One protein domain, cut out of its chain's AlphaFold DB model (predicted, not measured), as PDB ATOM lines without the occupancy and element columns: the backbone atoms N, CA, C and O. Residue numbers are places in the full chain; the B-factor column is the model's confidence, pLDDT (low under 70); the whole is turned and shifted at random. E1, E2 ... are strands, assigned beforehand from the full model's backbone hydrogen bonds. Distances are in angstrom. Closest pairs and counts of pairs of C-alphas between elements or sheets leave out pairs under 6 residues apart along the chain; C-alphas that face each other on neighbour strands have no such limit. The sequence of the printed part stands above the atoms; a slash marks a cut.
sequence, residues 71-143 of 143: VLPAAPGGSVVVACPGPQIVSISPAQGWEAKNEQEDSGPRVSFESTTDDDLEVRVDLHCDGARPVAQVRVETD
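AT A GLANCE: This is residues 71 to 143 of the 143 residues of an uncharacterized protein of Pseudonocardia oroxyli (UniProt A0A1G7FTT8). Two antiparallel sheets stand face to face as a sandwich, a larger, strongly twisted one of E4, E5, E6 and E7 and a smaller one of E1, E2 and E3, with their strands running nearly along one another. E1 lies nearest the E7 side of the larger sheet and E3 nearest its E4 side, and the chain passes once from the smaller sheet to the larger, at the link from E3 to E4. The printed part has 73 residues with no named helix and seven named strands, E1 to E7 in that order along the chain, and the class is all strand. The sheet orders are E4 - E5 - E6 - E7 and E1 - E2 - E3. The whole is compact, with a radius of gyration of the C-alphas of 11.8 A, and elongated, with spans of 37 by 22 by 15 A.

IN THESE COORDINATES: In the larger sheet, E4 is residues 98 to 105, 21.9 A from first to last C-alpha, and E5 is residues 108 to 115, 23.0 A. E6, residues 121 to 130, measures 28.6 A, and E7, residues 133 to 142, measures 29.4 A; with 10 residues each they are the longest strands. E4 begins at C-alpha 98, at (13.795, 54.971, -29.403), and E7 ends at C-alpha 142, at (20.128, 49.269, -40.980). In the smaller sheet, E1 is residues 71 to 74 and begins at C-alpha 71, at (-0.494, 44.658, -27.739). E2 is residues 78 to 83, 17.3 A, and E3 is residues 88 to 94, 17.2 A.

HOW THE PARTS SIT: The larger sheet is a meander, each strand the antiparallel neighbour of the one before, with E4 and E7 as edge strands. Its strands' lines turn by 61 degrees from edge to edge, and its C-alphas lie up to 7.1 A off their best plane. The hairpin of E6 and E7 runs at 160 degrees between directions, with N 124 and O 139 within hydrogen-bond range at 2.8 A. The hairpin of E5 and E6 stands at 157 degrees, with N 113 and O 123 at 2.8 A. The hairpin of E4 and E5 stands at 158 degrees, with N 101 and O 112 at 2.9 A. The smaller sheet is a second meander, with E2 as its inner strand. In the hairpin of E2 and E3, at 168 degrees, N 81 and O 91 are 2.8 A apart, and in that of E1 and E2, at 142 degrees, N 72 and O 80 are 2.8 A apart. In the sandwich, the parts of the two sheets that face each other are 8.4 A centre to centre, and their best planes are 10 degrees apart. The closest C-alphas of E1 and E7 are those of Ala 74 and Val 138, 6.2 A apart. Those of E2 and E7 are at Val 82 and Pro 134, 6.1 A apart, and those of E3 and E4 at Pro 94 and Ala 100, 6.1 A apart. E2 and E6 are near each other, with 9 pairs of C-alphas within 10 A. E3 is apart from E6 and E7, and E1 is apart from E4.

THE WHOLE: The two C-alphas farthest apart are those of Thr 117 and Gly 131, at 37.7 A. The printed part begins at residue 71, has no cut, and ends at residue 143, the chain's last residue. Its six links are tight. The mean pLDDT of the printed part of this predicted model is 93.6, and residue 143 is under 70.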
ATOM      1  N   VAL A  71      -1.885  44.204 -27.815       96.19
ATOM      2  CA  VAL A  71      -0.494  44.658 -27.739       96.19
ATOM      3  C   VAL A  71       0.348  43.818 -28.696       96.19
ATOM      4  O   VAL A  71       0.455  42.603 -28.531       96.19
ATOM      5  N   LEU A  72       0.953  44.468 -29.681       96.25
ATOM      6  CA  LEU A  72       1.861  43.874 -30.650       96.25
ATOM      7  C   LEU A  72       3.300  44.274 -30.283       96.25
ATOM      8  O   LEU A  72       3.601  45.471 -30.210       96.25
ATOM      9  N   PRO A  73       4.193  43.309 -30.007       96.75
ATOM     10  CA  PRO A  73       5.590  43.604 -29.727       96.75
ATOM     11  C   PRO A  73       6.304  44.052 -31.007       96.75
ATOM     12  O   PRO A  73       6.169  43.424 -32.054       96.75
ATOM     13  N   ALA A  74       7.098  45.110 -30.893       95.69
ATOM     14  CA  ALA A  74       7.888  45.698 -31.969       95.69
ATOM     15  C   ALA A  74       9.362  45.771 -31.553       95.69
ATOM     16  O   ALA A  74       9.991  46.821 -31.625       95.69
ATOM     17  N   ALA A  75       9.896  44.677 -31.007       93.69
ATOM     18  CA  ALA A  75      11.268  44.651 -30.517       93.69
ATOM     19  C   ALA A  75      12.277  44.841 -31.670       93.69
ATOM     20  O   ALA A  75      12.071  44.268 -32.742       93.69
ATOM     21  N   PRO A  76      13.385  45.570 -31.442       95.62
ATOM     22  CA  PRO A  76      13.766  46.251 -30.194       95.62
ATOM     23  C   PRO A  76      13.045  47.586 -29.911       95.62
ATOM     24  O   PRO A  76      13.113  48.063 -28.783       95.62
ATOM     25  N   GLY A  77      12.335  48.156 -30.886       95.50
ATOM     26  CA  GLY A  77      11.765  49.508 -30.846       95.50
ATOM     27  C   GLY A  77      10.656  49.772 -29.820       95.50
ATOM     28  O   GLY A  77      10.497  50.911 -29.393       95.50
ATOM     29  N   GLY A  78       9.908  48.759 -29.367       97.44
ATOM     30  CA  GLY A  78       8.900  48.917 -28.309       97.44
ATOM     31  C   GLY A  78       7.657  48.053 -28.503       97.44
ATOM     32  O   GLY A  78       7.750  46.840 -28.708       97.44
ATOM     33  N   SER A  79       6.475  48.664 -28.405       97.69
ATOM     34  CA  SER A  79       5.191  47.995 -28.647       97.69
ATOM     35  C   SER A  79       4.128  48.934 -29.219       97.69
ATOM     36  O   SER A  79       4.177  50.151 -29.021       97.69
ATOM     37  N   VAL A  80       3.151  48.355 -29.916       97.12
ATOM     38  CA  VAL A  80       2.018  49.068 -30.517       97.12
ATOM     39  C   VAL A  80       0.720  48.376 -30.116       97.12
ATOM     40  O   VAL A  80       0.613  47.159 -30.204       97.12
ATOM     41  N   VAL A  81      -0.280  49.137 -29.682       96.31
ATOM     42  CA  VAL A  81      -1.618  48.617 -29.376       96.31
ATOM     43  C   VAL A  81      -2.538  48.896 -30.555       96.31
ATOM     44  O   VAL A  81      -2.700  50.053 -30.940       96.31
ATOM     45  N   VAL A  82      -3.152  47.853 -31.115       95.44
ATOM     46  CA  VAL A  82      -3.947  47.945 -32.350       95.44
ATOM     47  C   VAL A  82      -5.313  47.291 -32.176       95.44
ATOM     48  O   VAL A  82      -5.433  46.272 -31.502       95.44
ATOM     49  N   ALA A  83      -6.340  47.862 -32.801       93.31
ATOM     50  CA  ALA A  83      -7.678  47.282 -32.912       93.31
ATOM     51  C   ALA A  83      -8.056  47.023 -34.385       93.31
ATOM     52  O   ALA A  83      -7.521  47.668 -35.280       93.31
ATOM     53  N   CYS A  84      -8.980  46.084 -34.619       92.19
ATOM     54  CA  CYS A  84      -9.586  45.736 -35.921       92.19
ATOM     55  C   CYS A  84     -11.102  46.047 -35.879       92.19
ATOM     56  O   CYS A  84     -11.601  46.310 -34.780       92.19
ATOM     57  N   PRO A  85     -11.893  46.045 -36.981       84.44
ATOM     58  CA  PRO A  85     -11.686  45.427 -38.307       84.44
ATOM     59  C   PRO A  85     -10.801  46.196 -39.297       84.44
ATOM     60  O   PRO A  85     -10.258  45.583 -40.208       84.44
ATOM     61  N   GLY A  86     -10.633  47.507 -39.142       86.00
ATOM     62  CA  GLY A  86      -9.556  48.247 -39.806       86.00
ATOM     63  C   GLY A  86      -8.415  48.426 -38.810       86.00
ATOM     64  O   GLY A  86      -8.734  48.704 -37.654       86.00
ATOM     65  N   PRO A  87      -7.136  48.267 -39.195       91.31
ATOM     66  CA  PRO A  87      -6.028  48.453 -38.267       91.31
ATOM     67  C   PRO A  87      -6.064  49.889 -37.733       91.31
ATOM     68  O   PRO A  87      -5.846  50.848 -38.467       91.31
ATOM     69  N   GLN A  88      -6.398  50.042 -36.453       92.12
ATOM     70  CA  GLN A  88      -6.418  51.324 -35.758       92.12
ATOM     71  C   GLN A  88      -5.386  51.307 -34.645       92.12
ATOM     72  O   GLN A  88      -5.478  50.499 -33.720       92.12
ATOM     73  N   ILE A  89      -4.414  52.213 -34.731       94.50
ATOM     74  CA  ILE A  89      -3.422  52.410 -33.679       94.50
ATOM     75  C   ILE A  89      -4.114  53.092 -32.497       94.50
ATOM     76  O   ILE A  89      -4.563  54.230 -32.598       94.50
ATOM     77  N   VAL A  90      -4.192  52.385 -31.373       95.06
ATOM     78  CA  VAL A  90      -4.747  52.887 -30.109       95.06
ATOM     79  C   VAL A  90      -3.664  53.584 -29.291       95.06
ATOM     80  O   VAL A  90      -3.915  54.607 -28.659       95.06
ATOM     81  N   SER A  91      -2.454  53.022 -29.280       96.00
ATOM     82  CA  SER A  91      -1.314  53.565 -28.541       96.00
ATOM     83  C   SER A  91       0.005  53.042 -29.105       96.00
ATOM     84  O   SER A  91       0.061  51.933 -29.635       96.00
ATOM     85  N   ILE A  92       1.066  53.833 -28.958       98.12
ATOM     86  CA  ILE A  92       2.443  53.463 -29.284       98.12
ATOM     87  C   ILE A  92       3.284  53.692 -28.028       98.12
ATOM     88  O   ILE A  92       3.160  54.728 -27.379       98.12
ATOM     89  N   SER A  93       4.112  52.717 -27.665       98.25
ATOM     90  CA  SER A  93       5.004  52.782 -26.503       98.25
ATOM     91  C   SER A  93       6.429  52.436 -26.941       98.25
ATOM     92  O   SER A  93       6.755  51.245 -27.021       98.25
ATOM     93  N   PRO A  94       7.262  53.446 -27.259       97.94
ATOM     94  CA  PRO A  94       8.662  53.241 -27.616       97.94
ATOM     95  C   PRO A  94       9.459  52.643 -26.454       97.94
ATOM     96  O   PRO A  94       9.198  52.930 -25.283       97.94
ATOM     97  N   ALA A  95      10.448  51.818 -26.779       97.88
ATOM     98  CA  ALA A  95      11.478  51.399 -25.845       97.88
ATOM     99  C   ALA A  95      12.415  52.574 -25.513       97.88
ATOM    100  O   ALA A  95      12.440  53.601 -26.190       97.88
ATOM    101  N   GLN A  96      13.205  52.438 -24.447       97.06
ATOM    102  CA  GLN A  96      14.168  53.478 -24.076       97.06
ATOM    103  C   GLN A  96      15.225  53.658 -25.165       97.06
ATOM    104  O   GLN A  96      15.800  52.675 -25.625       97.06
ATOM    105  N   GLY A  97      15.499  54.915 -25.525       97.19
ATOM    106  CA  GLY A  97      16.432  55.249 -26.599       97.19
ATOM    107  C   GLY A  97      15.838  55.133 -28.003       97.19
ATOM    108  O   GLY A  97      16.605  55.167 -28.960       97.19
ATOM    109  N   TRP A  98      14.512  55.019 -28.128       97.88
ATOM    110  CA  TRP A  98      13.795  54.971 -29.403       97.88
ATOM    111  C   TRP A  98      12.739  56.073 -29.482       97.88
ATOM    112  O   TRP A  98      12.035  56.345 -28.507       97.88
ATOM    113  N   GLU A  99      12.593  56.668 -30.658       96.94
ATOM    114  CA  GLU A  99      11.516  57.596 -30.998       96.94
ATOM    115  C   GLU A  99      10.555  56.917 -31.970       96.94
ATOM    116  O   GLU A  99      10.987  56.189 -32.856       96.94
ATOM    117  N   ALA A 100       9.246  57.119 -31.800       96.94
ATOM    118  CA  ALA A 100       8.255  56.532 -32.696       96.94
ATOM    119  C   ALA A 100       7.590  57.576 -33.587       96.94
ATOM    120  O   ALA A 100       7.159  58.632 -33.114       96.94
ATOM    121  N   LYS A 101       7.407  57.209 -34.852       95.19
ATOM    122  CA  LYS A 101       6.607  57.927 -35.842       95.19
ATOM    123  C   LYS A 101       5.521  57.005 -36.373       95.19
ATOM    124  O   LYS A 101       5.720  55.798 -36.495       95.19
ATOM    125  N   ASN A 102       4.355  57.568 -36.667       92.94
ATOM    126  CA  ASN A 102       3.286  56.848 -37.340       92.94
ATOM    127  C   ASN A 102       2.950  57.510 -38.668       92.94
ATOM    128  O   ASN A 102       2.940  58.731 -38.804       92.94
ATOM    129  N   GLU A 103       2.660  56.672 -39.648       90.75
ATOM    130  CA  GLU A 103       2.385  57.090 -41.012       90.75
ATOM    131  C   GLU A 103       1.168  56.327 -41.522       90.75
ATOM    132  O   GLU A 103       0.929  55.168 -41.167       90.75
ATOM    133  N   GLN A 104       0.360  56.997 -42.338       87.25
ATOM    134  CA  GLN A 104      -0.782  56.383 -42.996       87.25
ATOM    135  C   GLN A 104      -0.421  56.172 -44.465       87.25
ATOM    136  O   GLN A 104      -0.289  57.143 -45.205       87.25
ATOM    137  N   GLU A 105      -0.287  54.916 -44.883       84.06
ATOM    138  CA  GLU A 105      -0.075  54.546 -46.282       84.06
ATOM    139  C   GLU A 105      -1.312  53.848 -46.860       84.06
ATOM    140  O   GLU A 105      -2.189  53.379 -46.128       84.06
ATOM    141  N   ASP A 106      -1.350  53.709 -48.188       79.12
ATOM    142  CA  ASP A 106      -2.412  52.985 -48.903       79.12
ATOM    143  C   ASP A 106      -2.515  51.506 -48.485       79.12
ATOM    144  O   ASP A 106      -3.584  50.904 -48.565       79.12
ATOM    145  N   SER A 107      -1.407  50.917 -48.021       78.12
ATOM    146  CA  SER A 107      -1.343  49.516 -47.574       78.12
ATOM    147  C   SER A 107      -1.797  49.311 -46.122       78.12
ATOM    148  O   SER A 107      -1.959  48.169 -45.692       78.12
ATOM    149  N   GLY A 108      -2.016  50.393 -45.368       86.25
ATOM    150  CA  GLY A 108      -2.349  50.363 -43.944       86.25
ATOM    151  C   GLY A 108      -1.522  51.361 -43.124       86.25
ATOM    152  O   GLY A 108      -0.662  52.058 -43.660       86.25
ATOM    153  N   PRO A 109      -1.798  51.487 -41.817       93.69
ATOM    154  CA  PRO A 109      -0.975  52.288 -40.926       93.69
ATOM    155  C   PRO A 109       0.363  51.592 -40.657       93.69
ATOM    156  O   PRO A 109       0.416  50.383 -40.406       93.69
ATOM    157  N   ARG A 110       1.430  52.383 -40.652       94.81
ATOM    158  CA  ARG A 110       2.793  51.962 -40.337       94.81
ATOM    159  C   ARG A 110       3.291  52.700 -39.100       94.81
ATOM    160  O   ARG A 110       2.927  53.853 -38.862       94.81
ATOM    161  N   VAL A 111       4.113  52.021 -38.306       97.06
ATOM    162  CA  VAL A 111       4.862  52.626 -37.200       97.06
ATOM    163  C   VAL A 111       6.346  52.379 -37.424       97.06
ATOM    164  O   VAL A 111       6.745  51.233 -37.618       97.06
ATOM    165  N   SER A 112       7.144  53.434 -37.359       96.62
ATOM    166  CA  SER A 112       8.604  53.365 -37.378       96.62
ATOM    167  C   SER A 112       9.141  53.741 -36.006       96.62
ATOM    168  O   SER A 112       8.685  54.715 -35.408       96.62
ATOM    169  N   PHE A 113      10.083  52.952 -35.495       97.88
ATOM    170  CA  PHE A 113      10.868  53.276 -34.312       97.88
ATOM    171  C   PHE A 113      12.305  53.559 -34.744       97.88
ATOM    172  O   PHE A 113      12.985  52.656 -35.220       97.88
ATOM    173  N   GLU A 114      12.764  54.787 -34.558       97.44
ATOM    174  CA  GLU A 114      14.123  55.231 -34.877       97.44
ATOM    175  C   GLU A 114      14.971  55.234 -33.604       97.44
ATOM    176  O   GLU A 114      14.510  55.657 -32.539       97.44
ATOM    177  N   SER A 115      16.203  54.738 -33.691       96.81
ATOM    178  CA  SER A 115      17.137  54.769 -32.569       96.81
ATOM    179  C   SER A 115      17.687  56.185 -32.363       96.81
ATOM    180  O   SER A 115      18.158  56.850 -33.277       96.81
ATOM    181  N   THR A 116      17.670  56.653 -31.114       96.56
ATOM    182  CA  THR A 116      18.216  57.970 -30.723       96.56
ATOM    183  C   THR A 116      19.741  57.994 -30.621       96.56
ATOM    184  O   THR A 116      20.338  59.057 -30.455       96.56
ATOM    185  N   THR A 117      20.373  56.820 -30.645       95.69
ATOM    186  CA  THR A 117      21.823  56.649 -30.467       95.69
ATOM    187  C   THR A 117      22.547  56.212 -31.733       95.69
ATOM    188  O   THR A 117      23.771  56.266 -31.760       95.69
ATOM    189  N   ASP A 118      21.801  55.745 -32.728       94.94
ATOM    190  CA  ASP A 118      22.301  55.137 -33.959       94.94
ATOM    191  C   ASP A 118      21.268  55.445 -35.043       94.94
ATOM    192  O   ASP A 118      20.168  54.892 -35.000       94.94
ATOM    193  N   ASP A 119      21.565  56.420 -35.900       92.69
ATOM    194  CA  ASP A 119      20.631  56.962 -36.891       92.69
ATOM    195  C   ASP A 119      20.374  56.024 -38.075       92.69
ATOM    196  O   ASP A 119      19.357  56.169 -38.751       92.69
ATOM    197  N   ASP A 120      21.228  55.019 -38.260       94.69
ATOM    198  CA  ASP A 120      21.066  54.007 -39.301       94.69
ATOM    199  C   ASP A 120      20.073  52.912 -38.874       94.69
ATOM    200  O   ASP A 120      19.548  52.184 -39.714       94.69
ATOM    201  N   LEU A 121      19.775  52.785 -37.575       95.75
ATOM    202  CA  LEU A 121      18.940  51.718 -37.027       95.75
ATOM    203  C   LEU A 121      17.456  52.122 -36.898       95.75
ATOM    204  O   LEU A 121      17.064  52.871 -35.997       95.75
ATOM    205  N   GLU A 122      16.600  51.500 -37.714       96.56
ATOM    206  CA  GLU A 122      15.139  51.674 -37.695       96.56
ATOM    207  C   GLU A 122      14.414  50.330 -37.495       96.56
ATOM    208  O   GLU A 122      14.778  49.295 -38.054       96.56
ATOM    209  N   VAL A 123      13.334  50.323 -36.711       97.44
ATOM    210  CA  VAL A 123      12.383  49.204 -36.642       97.44
ATOM    211  C   VAL A 123      11.069  49.630 -37.272       97.44
ATOM    212  O   VAL A 123      10.325  50.431 -36.710       97.44
ATOM    213  N   ARG A 124      10.745  49.032 -38.413       96.62
ATOM    214  CA  ARG A 124       9.509  49.275 -39.150       96.62
ATOM    215  C   ARG A 124       8.457  48.227 -38.815       96.62
ATOM    216  O   ARG A 124       8.734  47.025 -38.802       96.62
ATOM    217  N   VAL A 125       7.236  48.680 -38.560       97.12
ATOM    218  CA  VAL A 125       6.097  47.841 -38.180       97.12
ATOM    219  C   VAL A 125       4.921  48.102 -39.109       97.12
ATOM    220  O   VAL A 125       4.268  49.143 -39.035       97.12
ATOM    221  N   ASP A 126       4.621  47.119 -39.951       95.88
ATOM    222  CA  ASP A 126       3.471  47.134 -40.850       95.88
ATOM    223  C   ASP A 126       2.269  46.451 -40.188       95.88
ATOM    224  O   ASP A 126       2.331  45.274 -39.808       95.88
ATOM    225  N   LEU A 127       1.163  47.182 -40.044       95.06
ATOM    226  CA  LEU A 127      -0.019  46.720 -39.321       95.06
ATOM    227  C   LEU A 127      -1.129  46.298 -40.279       95.06
ATOM    228  O   LEU A 127      -1.512  47.032 -41.186       95.06
ATOM    229  N   HIS A 128      -1.699  45.126 -40.026       93.62
ATOM    230  CA  HIS A 128      -2.821  44.586 -40.784       93.62
ATOM    231  C   HIS A 128      -3.817  43.886 -39.854       93.62
ATOM    232  O   HIS A 128      -3.540  43.626 -38.682       93.62
ATOM    233  N   CYS A 129      -5.010  43.605 -40.376       92.94
ATOM    234  CA  CYS A 129      -6.025  42.818 -39.688       92.94
ATOM    235  C   CYS A 129      -6.236  41.505 -40.439       92.94
ATOM    236  O   CYS A 129      -6.630  41.519 -41.604       92.94
ATOM    237  N   ASP A 130      -6.013  40.380 -39.764       91.69
ATOM    238  CA  ASP A 130      -6.463  39.065 -40.220       91.69
ATOM    239  C   ASP A 130      -7.832  38.780 -39.585       91.69
ATOM    240  O   ASP A 130      -7.959  38.392 -38.415       91.69
ATOM    241  N   GLY A 131      -8.887  39.118 -40.328       87.12
ATOM    242  CA  GLY A 131     -10.255  39.148 -39.823       87.12
ATOM    243  C   GLY A 131     -10.403  40.119 -38.646       87.12
ATOM    244  O   GLY A 131     -10.313  41.333 -38.800       87.12
ATOM    245  N   ALA A 132     -10.650  39.575 -37.455       87.38
ATOM    246  CA  ALA A 132     -10.805  40.337 -36.214       87.38
ATOM    247  C   ALA A 132      -9.500  40.456 -35.399       87.38
ATOM    248  O   ALA A 132      -9.521  40.987 -34.289       87.38
ATOM    249  N   ARG A 133      -8.375  39.927 -35.897       91.25
ATOM    250  CA  ARG A 133      -7.107  39.888 -35.163       91.25
ATOM    251  C   ARG A 133      -6.107  40.893 -35.735       91.25
ATOM    252  O   ARG A 133      -5.762  40.775 -36.909       91.25
ATOM    253  N   PRO A 134      -5.603  41.832 -34.919       93.69
ATOM    254  CA  PRO A 134      -4.466  42.655 -35.301       93.69
ATOM    255  C   PRO A 134      -3.214  41.795 -35.478       93.69
ATOM    256  O   PRO A 134      -2.916  40.943 -34.638       93.69
ATOM    257  N   VAL A 135      -2.477  42.041 -36.554       93.25
ATOM    258  CA  VAL A 135      -1.206  41.388 -36.870       93.25
ATOM    259  C   VAL A 135      -0.188  42.445 -37.287       93.25
ATOM    260  O   VAL A 135      -0.519  43.424 -37.956       93.25
ATOM    261  N   ALA A 136       1.054  42.257 -36.844       94.12
ATOM    262  CA  ALA A 136       2.179  43.132 -37.150       94.12
ATOM    263  C   ALA A 136       3.249  42.345 -37.900       94.12
ATOM    264  O   ALA A 136       3.606  41.235 -37.502       94.12
ATOM    265  N   GLN A 137       3.792  42.946 -38.952       95.44
ATOM    266  CA  GLN A 137       5.033  42.505 -39.568       95.44
ATOM    267  C   GLN A 137       6.141  43.469 -39.145       95.44
ATOM    268  O   GLN A 137       6.090  44.652 -39.467       95.44
ATOM    269  N   VAL A 138       7.116  42.962 -38.392       96.25
ATOM    270  CA  VAL A 138       8.231  43.754 -37.857       96.25
ATOM    271  C   VAL A 138       9.473  43.499 -38.703       96.25
ATOM    272  O   VAL A 138       9.838  42.344 -38.937       96.25
ATOM    273  N   ARG A 139      10.126  44.570 -39.149       96.50
ATOM    274  CA  ARG A 139      11.419  44.548 -39.834       96.50
ATOM    275  C   ARG A 139      12.392  45.461 -39.111       96.50
ATOM    276  O   ARG A 139      12.026  46.559 -38.718       96.50
ATOM    277  N   VAL A 140      13.618  44.983 -38.941       95.69
ATOM    278  CA  VAL A 140      14.736  45.798 -38.467       95.69
ATOM    279  C   VAL A 140      15.558  46.155 -39.692       95.69
ATOM    280  O   VAL A 140      15.935  45.261 -40.453       95.69
ATOM    281  N   GLU A 141      15.772  47.441 -39.894       92.50
ATOM    282  CA  GLU A 141      16.522  48.009 -41.004       92.50
ATOM    283  C   GLU A 141      17.775  48.698 -40.460       92.50
ATOM    284  O   GLU A 141      17.805  49.185 -39.327       92.50
ATOM    285  N   THR A 142      18.841  48.632 -41.249       88.38
ATOM    286  CA  THR A 142      20.128  49.269 -40.980       88.38
ATOM    287  C   THR A 142      20.652  49.748 -42.327       88.38
ATOM    288  O   THR A 142      20.767  48.904 -43.225       88.38
ATOM    289  N   ASP A 143      20.856  51.055 -42.496       69.12
ATOM    290  CA  ASP A 143      21.435  51.634 -43.726       69.12
ATOM    291  C   ASP A 143      22.956  51.398 -43.814       69.12
ATOM    292  O   ASP A 143      23.621  51.305 -42.754       69.12
TER     293      ASP A 143